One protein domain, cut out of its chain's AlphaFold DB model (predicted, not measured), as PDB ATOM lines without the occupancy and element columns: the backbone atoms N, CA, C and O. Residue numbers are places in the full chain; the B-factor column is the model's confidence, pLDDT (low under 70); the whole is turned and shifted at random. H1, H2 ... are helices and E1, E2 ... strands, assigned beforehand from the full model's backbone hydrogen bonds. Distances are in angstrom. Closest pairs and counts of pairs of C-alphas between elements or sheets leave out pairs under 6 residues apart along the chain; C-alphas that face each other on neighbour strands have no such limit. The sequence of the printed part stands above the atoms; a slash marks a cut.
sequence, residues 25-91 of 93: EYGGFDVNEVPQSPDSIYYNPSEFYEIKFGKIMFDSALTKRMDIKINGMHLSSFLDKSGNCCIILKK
ATOM      1  N   GLU A  25     106.629 130.009 161.135       92.94
ATOM      2  CA  GLU A  25     107.286 128.777 160.750       92.94
ATOM      3  C   GLU A  25     106.273 127.670 160.474       92.94
ATOM      4  O   GLU A  25     105.143 127.635 160.979       92.94
ATOM      5  N   TYR A  26     106.714 126.729 159.653       90.56
ATOM      6  CA  TYR A  26     106.044 125.470 159.393       90.56
ATOM      7  C   TYR A  26     107.080 124.357 159.233       90.56
ATOM      8  O   TYR A  26     108.265 124.608 159.007       90.56
ATOM      9  N   GLY A  27     106.624 123.114 159.343       88.69
ATOM     10  CA  GLY A  27     107.484 121.938 159.308       88.69
ATOM     11  C   GLY A  27     107.367 121.125 160.588       88.69
ATOM     12  O   GLY A  27     106.376 121.219 161.318       88.69
ATOM     13  N   GLY A  28     108.359 120.286 160.843       87.88
ATOM     14  CA  GLY A  28     108.301 119.337 161.940       87.88
ATOM     15  C   GLY A  28     109.258 118.177 161.746       87.88
ATOM     16  O   GLY A  28     110.303 118.307 161.121       87.88
ATOM     17  N   PHE A  29     108.891 117.045 162.322       83.56
ATOM     18  CA  PHE A  29     109.634 115.797 162.265       83.56
ATOM     19  C   PHE A  29     108.653 114.673 161.946       83.56
ATOM     20  O   PHE A  29     107.537 114.652 162.476       83.56
ATOM     21  N   ASP A  30     109.083 113.721 161.128       73.88
ATOM     22  CA  ASP A  30     108.331 112.496 160.887       73.88
ATOM     23  C   ASP A  30     108.850 111.394 161.818       73.88
ATOM     24  O   ASP A  30     109.967 110.896 161.671       73.88
ATOM     25  N   VAL A  31     108.042 111.015 162.815       66.12
ATOM     26  CA  VAL A  31     108.345 109.863 163.679       66.12
ATOM     27  C   VAL A  31     107.935 108.598 162.937       66.12
ATOM     28  O   VAL A  31     106.791 108.156 163.038       66.12
ATOM     29  N   ASN A  32     108.864 108.031 162.175       62.19
ATOM     30  CA  ASN A  32     108.540 106.920 161.282       62.19
ATOM     31  C   ASN A  32     108.772 105.537 161.899       62.19
ATOM     32  O   ASN A  32     108.179 104.567 161.432       62.19
ATOM     33  N   GLU A  33     109.585 105.417 162.956       66.75
ATOM     34  CA  GLU A  33     110.001 104.102 163.457       66.75
ATOM     35  C   GLU A  33     110.054 104.004 164.984       66.75
ATOM     36  O   GLU A  33     110.622 104.847 165.683       66.75
ATOM     37  N   VAL A  34     109.490 102.911 165.508       69.25
ATOM     38  CA  VAL A  34     109.653 102.515 166.909       69.25
ATOM     39  C   VAL A  34     110.962 101.725 167.031       69.25
ATOM     40  O   VAL A  34     111.131 100.730 166.323       69.25
ATOM     41  N   PRO A  35     111.892 102.120 167.917       68.25
ATOM     42  CA  PRO A  35     113.156 101.411 168.100       68.25
ATOM     43  C   PRO A  35     112.942  99.952 168.514       68.25
ATOM     44  O   PRO A  35     112.138  99.663 169.396       68.25
ATOM     45  N   GLN A  36     113.703  99.026 167.923       74.25
ATOM     46  CA  GLN A  36     113.619  97.593 168.255       74.25
ATOM     47  C   GLN A  36     114.188  97.249 169.644       74.25
ATOM     48  O   GLN A  36     113.905  96.181 170.179       74.25
ATOM     49  N   SER A  37     115.001  98.137 170.223       77.25
ATOM     50  CA  SER A  37     115.591  97.988 171.556       77.25
ATOM     51  C   SER A  37     115.117  99.120 172.470       77.25
ATOM     52  O   SER A  37     115.155 100.275 172.039       77.25
ATOM     53  N   PRO A  38     114.742  98.834 173.733       74.50
ATOM     54  CA  PRO A  38     114.337  99.867 174.694       74.50
ATOM     55  C   PRO A  38     115.449 100.891 174.984       74.50
ATOM     56  O   PRO A  38     115.164 102.037 175.344       74.50
ATOM     57  N   ASP A  39     116.710 100.510 174.760       76.06
ATOM     58  CA  ASP A  39     117.890 101.341 175.025       76.06
ATOM     59  C   ASP A  39     118.374 102.111 173.786       76.06
ATOM     60  O   ASP A  39     119.493 102.630 173.745       76.06
ATOM     61  N   SER A  40     117.583 102.161 172.717       71.38
ATOM     62  CA  SER A  40     117.944 102.861 171.482       71.38
ATOM     63  C   SER A  40     116.806 103.746 170.998       71.38
ATOM     64  O   SER A  40     115.643 103.491 171.294       71.38
ATOM     65  N   ILE A  41     117.153 104.799 170.262       78.00
ATOM     66  CA  ILE A  41     116.199 105.626 169.520       78.00
ATOM     67  C   ILE A  41     116.697 105.811 168.090       78.00
ATOM     68  O   ILE A  41     117.904 105.868 167.861       78.00
ATOM     69  N   TYR A  42     115.789 105.907 167.127       79.94
ATOM     70  CA  TYR A  42     116.153 106.418 165.810       79.94
ATOM     71  C   TYR A  42     116.323 107.929 165.896       79.94
ATOM     72  O   TYR A  42     115.566 108.602 166.598       79.94
ATOM     73  N   TYR A  43     117.328 108.455 165.199       84.62
ATOM     74  CA  TYR A  43     117.412 109.892 164.995       84.62
ATOM     75  C   TYR A  43     116.259 110.333 164.093       84.62
ATOM     76  O   TYR A  43     116.190 109.898 162.944       84.62
ATOM     77  N   ASN A  44     115.379 111.194 164.601       83.94
ATOM     78  CA  ASN A  44     114.282 111.764 163.826       83.94
ATOM     79  C   ASN A  44     114.710 113.150 163.333       83.94
ATOM     80  O   ASN A  44     114.707 114.085 164.140       83.94
ATOM     81  N   PRO A  45     115.120 113.304 162.062       86.06
ATOM     82  CA  PRO A  45     115.468 114.615 161.540       86.06
ATOM     83  C   PRO A  45     114.228 115.513 161.538       86.06
ATOM     84  O   PRO A  45     113.130 115.069 161.191       86.06
ATOM     85  N   SER A  46     114.408 116.769 161.929       88.38
ATOM     86  CA  SER A  46     113.402 117.801 161.723       88.38
ATOM     87  C   SER A  46     113.775 118.727 160.573       88.38
ATOM     88  O   SER A  46     114.950 118.926 160.266       88.38
ATOM     89  N   GLU A  47     112.761 119.301 159.941       90.38
ATOM     90  CA  GLU A  47     112.910 120.375 158.966       90.38
ATOM     91  C   GLU A  47     111.902 121.468 159.297       90.38
ATOM     92  O   GLU A  47     110.693 121.222 159.346       90.38
ATOM     93  N   PHE A  48     112.407 122.678 159.527       92.69
ATOM     94  CA  PHE A  48     111.588 123.865 159.719       92.69
ATOM     95  C   PHE A  48     111.907 124.912 158.666       92.69
ATOM     96  O   PHE A  48     113.057 125.112 158.263       92.69
ATOM     97  N   TYR A  49     110.857 125.589 158.234       93.94
ATOM     98  CA  TYR A  49     110.913 126.653 157.259       93.94
ATOM     99  C   TYR A  49     110.138 127.846 157.766       93.94
ATOM    100  O   TYR A  49     109.110 127.703 158.417       93.94
ATOM    101  N   GLU A  50     110.603 129.012 157.373       94.56
ATOM    102  CA  GLU A  50     110.106 130.287 157.834       94.56
ATOM    103  C   GLU A  50     109.678 131.151 156.651       94.56
ATOM    104  O   GLU A  50     110.313 131.158 155.588       94.56
ATOM    105  N   ILE A  51     108.591 131.898 156.835       91.25
ATOM    106  CA  ILE A  51     108.078 132.830 155.837       91.25
ATOM    107  C   ILE A  51     108.586 134.245 156.150       91.25
ATOM    108  O   ILE A  51     107.950 135.007 156.876       91.25
ATOM    109  N   LYS A  52     109.706 134.631 155.527       89.94
ATOM    110  CA  LYS A  52     110.309 135.972 155.626       89.94
ATOM    111  C   LYS A  52     110.113 136.755 154.328       89.94
ATOM    112  O   LYS A  52     110.563 136.344 153.261       89.94
ATOM    113  N   PHE A  53     109.438 137.906 154.402       89.62
ATOM    114  CA  PHE A  53     109.231 138.827 153.266       89.62
ATOM    115  C   PHE A  53     108.668 138.156 151.994       89.62
ATOM    116  O   PHE A  53     109.112 138.430 150.878       89.62
ATOM    117  N   GLY A  54     107.703 137.245 152.159       87.56
ATOM    118  CA  GLY A  54     107.090 136.503 151.050       87.56
ATOM    119  C   GLY A  54     107.966 135.389 150.463       87.56
ATOM    120  O   GLY A  54     107.616 134.831 149.424       87.56
ATOM    121  N   LYS A  55     109.092 135.057 151.105       93.00
ATOM    122  CA  LYS A  55     109.961 133.935 150.745       93.00
ATOM    123  C   LYS A  55     109.927 132.870 151.828       93.00
ATOM    124  O   LYS A  55     109.857 133.184 153.009       93.00
ATOM    125  N   ILE A  56     110.029 131.624 151.391       92.69
ATOM    126  CA  ILE A  56     110.250 130.471 152.255       92.69
ATOM    127  C   ILE A  56     111.759 130.297 152.413       92.69
ATOM    128  O   ILE A  56     112.479 130.201 151.413       92.69
ATOM    129  N   MET A  57     112.234 130.259 153.651       95.06
ATOM    130  CA  MET A  57     113.641 130.056 153.985       95.06
ATOM    131  C   MET A  57     113.774 128.889 154.954       95.06
ATOM    132  O   MET A  57     112.928 128.707 155.817       95.06
ATOM    133  N   PHE A  58     114.823 128.085 154.799       93.69
ATOM    134  CA  PHE A  58     115.119 127.043 155.775       93.69
ATOM    135  C   PHE A  58     115.573 127.680 157.088       93.69
ATOM    136  O   PHE A  58     116.553 128.433 157.106       93.69
ATOM    137  N   ASP A  59     114.891 127.342 158.177       93.94
ATOM    138  CA  ASP A  59     115.254 127.798 159.508       93.94
ATOM    139  C   ASP A  59     116.179 126.780 160.179       93.94
ATOM    140  O   ASP A  59     115.780 125.863 160.908       93.94
ATOM    141  N   SER A  60     117.471 126.960 159.915       93.25
ATOM    142  CA  SER A  60     118.516 126.122 160.499       93.25
ATOM    143  C   SER A  60     118.615 126.243 162.025       93.25
ATOM    144  O   SER A  60     119.027 125.284 162.687       93.25
ATOM    145  N   ALA A  61     118.245 127.394 162.597       93.81
ATOM    146  CA  ALA A  61     118.361 127.639 164.028       93.81
ATOM    147  C   ALA A  61     117.257 126.894 164.784       93.81
ATOM    148  O   ALA A  61     117.556 126.136 165.719       93.81
ATOM    149  N   LEU A  62     116.008 127.030 164.330       93.12
ATOM    150  CA  LEU A  62     114.886 126.279 164.874       93.12
ATOM    151  C   LEU A  62     115.070 124.778 164.666       93.12
ATOM    152  O   LEU A  62     114.918 124.018 165.623       93.12
ATOM    153  N   THR A  63     115.479 124.355 163.468       92.25
ATOM    154  CA  THR A  63     115.738 122.939 163.161       92.25
ATOM    155  C   THR A  63     116.739 122.326 164.138       92.25
ATOM    156  O   THR A  63     116.444 121.336 164.806       92.25
ATOM    157  N   LYS A  64     117.897 122.966 164.339       93.75
ATOM    158  CA  LYS A  64     118.901 122.483 165.297       93.75
ATOM    159  C   LYS A  64     118.361 122.423 166.727       93.75
ATOM    160  O   LYS A  64     118.643 121.471 167.456       93.75
ATOM    161  N   ARG A  65     117.597 123.436 167.147       93.69
ATOM    162  CA  ARG A  65     116.989 123.491 168.484       93.69
ATOM    163  C   ARG A  65     115.992 122.349 168.686       93.69
ATOM    164  O   ARG A  65     115.973 121.742 169.756       93.69
ATOM    165  N   MET A  66     115.188 122.049 167.671       91.12
ATOM    166  CA  MET A  66     114.178 120.995 167.717       91.12
ATOM    167  C   MET A  66     114.796 119.600 167.661       91.12
ATOM    168  O   MET A  66     114.398 118.747 168.453       91.12
ATOM    169  N   ASP A  67     115.833 119.396 166.852       90.62
ATOM    170  CA  ASP A  67     116.602 118.150 166.852       90.62
ATOM    171  C   ASP A  67     117.209 117.866 168.227       90.62
ATOM    172  O   ASP A  67     117.052 116.769 168.757       90.62
ATOM    173  N   ILE A  68     117.835 118.864 168.860       90.81
ATOM    174  CA  ILE A  68     118.377 118.709 170.217       90.81
ATOM    175  C   ILE A  68     117.256 118.405 171.218       90.81
ATOM    176  O   ILE A  68     117.426 117.555 172.088       90.81
ATOM    177  N   LYS A  69     116.101 119.066 171.099       88.19
ATOM    178  CA  LYS A  69     114.959 118.847 171.994       88.19
ATOM    179  C   LYS A  69     114.383 117.429 171.885       88.19
ATOM    180  O   LYS A  69     114.010 116.865 172.908       88.19
ATOM    181  N   ILE A  70     114.282 116.879 170.674       85.00
ATOM    182  CA  ILE A  70     113.649 115.574 170.416       85.00
ATOM    183  C   ILE A  70     114.652 114.420 170.519       85.00
ATOM    184  O   ILE A  70     114.371 113.417 171.170       85.00
ATOM    185  N   ASN A  71     115.830 114.564 169.912       84.94
ATOM    186  CA  ASN A  71     116.839 113.508 169.808       84.94
ATOM    187  C   ASN A  71     117.943 113.621 170.874       84.94
ATOM    188  O   ASN A  71     118.771 112.721 171.000       84.94
ATOM    189  N   GLY A  72     118.006 114.732 171.618       87.56
ATOM    190  CA  GLY A  72     119.094 115.040 172.557       87.56
ATOM    191  C   GLY A  72     120.357 115.598 171.889       87.56
ATOM    192  O   GLY A  72     121.280 116.032 172.577       87.56
ATOM    193  N   MET A  73     120.417 115.605 170.556       89.88
ATOM    194  CA  MET A  73     121.542 116.103 169.766       89.88
ATOM    195  C   MET A  73     121.087 116.518 168.364       89.88
ATOM    196  O   MET A  73     120.008 116.137 167.928       89.88
ATOM    197  N   HIS A  74     121.937 117.252 167.647       90.69
ATOM    198  CA  HIS A  74     121.747 117.548 166.228       90.69
ATOM    199  C   HIS A  74     122.851 116.885 165.402       90.69
ATOM    200  O   HIS A  74     124.028 116.946 165.772       90.69
ATOM    201  N   LEU A  75     122.470 116.281 164.282       88.31
ATOM    202  CA  LEU A  75     123.362 115.638 163.328       88.31
ATOM    203  C   LEU A  75     123.240 116.314 161.969       88.31
ATOM    204  O   LEU A  75     122.163 116.363 161.384       88.31
ATOM    205  N   SER A  76     124.372 116.765 161.432       83.75
ATOM    206  CA  SER A  76     124.442 117.335 160.082       83.75
ATOM    207  C   SER A  76     124.251 116.292 158.976       83.75
ATOM    208  O   SER A  76     123.973 116.649 157.835       83.75
ATOM    209  N   SER A  77     124.404 115.006 159.299       83.94
ATOM    210  CA  SER A  77     124.089 113.882 158.423       83.94
ATOM    211  C   SER A  77     123.449 112.772 159.250       83.94
ATOM    212  O   SER A  77     124.030 112.303 160.228       83.94
ATOM    213  N   PHE A  78     122.236 112.386 158.865       80.62
ATOM    214  CA  PHE A  78     121.408 111.404 159.569       80.62
ATOM    215  C   PHE A  78     121.162 110.128 158.748       80.62
ATOM    216  O   PHE A  78     120.422 109.247 159.188       80.62
ATOM    217  N   LEU A  79     121.782 110.032 157.569       83.00
ATOM    218  CA  LEU A  79     121.705 108.868 156.693       83.00
ATOM    219  C   LEU A  79     122.774 107.841 157.074       83.00
ATOM    220  O   LEU A  79     123.874 108.191 157.512       83.00
ATOM    221  N   ASP A  80     122.460 106.564 156.888       78.19
ATOM    222  CA  ASP A  80     123.444 105.492 156.990       78.19
ATOM    223  C   ASP A  80     124.418 105.493 155.790       78.19
ATOM    224  O   ASP A  80     124.320 106.295 154.858       78.19
ATOM    225  N   LYS A  81     125.384 104.565 155.790       80.44
ATOM    226  CA  LYS A  81     126.380 104.435 154.706       80.44
ATOM    227  C   LYS A  81     125.768 104.130 153.332       80.44
ATOM    228  O   LYS A  81     126.450 104.304 152.327       80.44
ATOM    229  N   SER A  82     124.532 103.646 153.299       83.38
ATOM    230  CA  SER A  82     123.792 103.302 152.087       83.38
ATOM    231  C   SER A  82     122.870 104.441 151.635       83.38
ATOM    232  O   SER A  82     122.200 104.301 150.616       83.38
ATOM    233  N   GLY A  83     122.830 105.559 152.367       77.75
ATOM    234  CA  GLY A  83     121.938 106.681 152.090       77.75
ATOM    235  C   GLY A  83     120.512 106.482 152.609       77.75
ATOM    236  O   GLY A  83     119.642 107.283 152.277       77.75
ATOM    237  N   ASN A  84     120.255 105.450 153.417       75.12
ATOM    238  CA  ASN A  84     118.942 105.235 154.011       75.12
ATOM    239  C   ASN A  84     118.807 106.057 155.291       75.12
ATOM    240  O   ASN A  84     119.733 106.125 156.105       75.12
ATOM    241  N   CYS A  85     117.634 106.650 155.491       70.25
ATOM    242  CA  CYS A  85     117.266 107.115 156.821       70.25
ATOM    243  C   CYS A  85     116.955 105.892 157.704       70.25
ATOM    244  O   CYS A  85     116.432 104.902 157.199       70.25
ATOM    245  N   CYS A  86     117.256 105.882 158.998       71.19
ATOM    246  CA  CYS A  86     117.961 106.888 159.796       71.19
ATOM    247  C   CYS A  86     118.982 106.191 160.704       71.19
ATOM    248  O   CYS A  86     118.872 104.990 160.971       71.19
ATOM    249  N   ILE A  87     119.974 106.924 161.223       77.38
ATOM    250  CA  ILE A  87     120.934 106.309 162.147       77.38
ATOM    251  C   ILE A  87     120.299 105.967 163.505       77.38
ATOM    252  O   ILE A  87     119.513 106.730 164.070       77.38
ATOM    253  N   ILE A  88     120.687 104.814 164.052       79.69
ATOM    254  CA  ILE A  88     120.282 104.378 165.391       79.69
ATOM    255  C   ILE A  88     121.213 105.013 166.426       79.69
ATOM    256  O   ILE A  88     122.417 104.741 166.447       79.69
ATOM    257  N   LEU A  89     120.642 105.806 167.328       80.38
ATOM    258  CA  LEU A  89     121.315 106.323 168.509       80.38
ATOM    259  C   LEU A  89     121.189 105.319 169.654       80.38
ATOM    260  O   LEU A  89     120.090 104.976 170.095       80.38
ATOM    261  N   LYS A  90     122.330 104.864 170.171       79.06
ATOM    262  CA  LYS A  90     122.377 104.062 171.397       79.06
ATOM    263  C   LYS A  90     122.403 105.000 172.593       79.06
ATOM    264  O   LYS A  90     123.256 105.888 172.643       79.06
ATOM    265  N   LYS A  91     121.512 104.795 173.565       69.25
ATOM    266  CA  LYS A  91     121.638 105.497 174.844       69.25
ATOM    267  C   LYS A  91     122.924 105.025 175.542       69.25
ATOM    268  O   LYS A  91     123.246 103.835 175.461       69.25
TER     269      LYS A  91
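AT A GLANCE: This is residues 25 to 91 of the 93 residues of an uncharacterized protein of Pedobacter paludis (UniProt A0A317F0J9). H1 runs along one face of a narrow sheet, E1 E3 E4, in two layers; a small sheet, E2 E5, makes the other end. The 67 printed residues are mixed in class, with named elements in order E1 E2 E3 E4 H1 E5, both sheets antiparallel. It is only just loose, close to compact: radius of gyration of the C-alphas 13.4 A, spans 45 by 25 by 18 A.

HOW THE PARTS SIT: Look at E3, residues 46 to 52: N 50 is 2.8 A from O 57 of hairpin partner E4, residues 55 to 58, and O 47 is 2.9 A from N 28 of E1, residues 25 to 29. H1, residues 60 to 71, is on this sheet; the closest C-alphas of E3 and H1, those of Phe 48 and Thr 63, are 5.5 A apart. N 41 of E2, residues 40 to 42, is 2.9 A from O 89 of E5, residues 88 to 90.

IN THESE COORDINATES: Find C-alpha 25 at (107.286, 128.777, 160.750); E5 ends at C-alpha 90, (122.377, 104.062, 171.397).

THE WHOLE: The link H1 to E5 is long; residues 31 to 35 and 91 have pLDDT under 70.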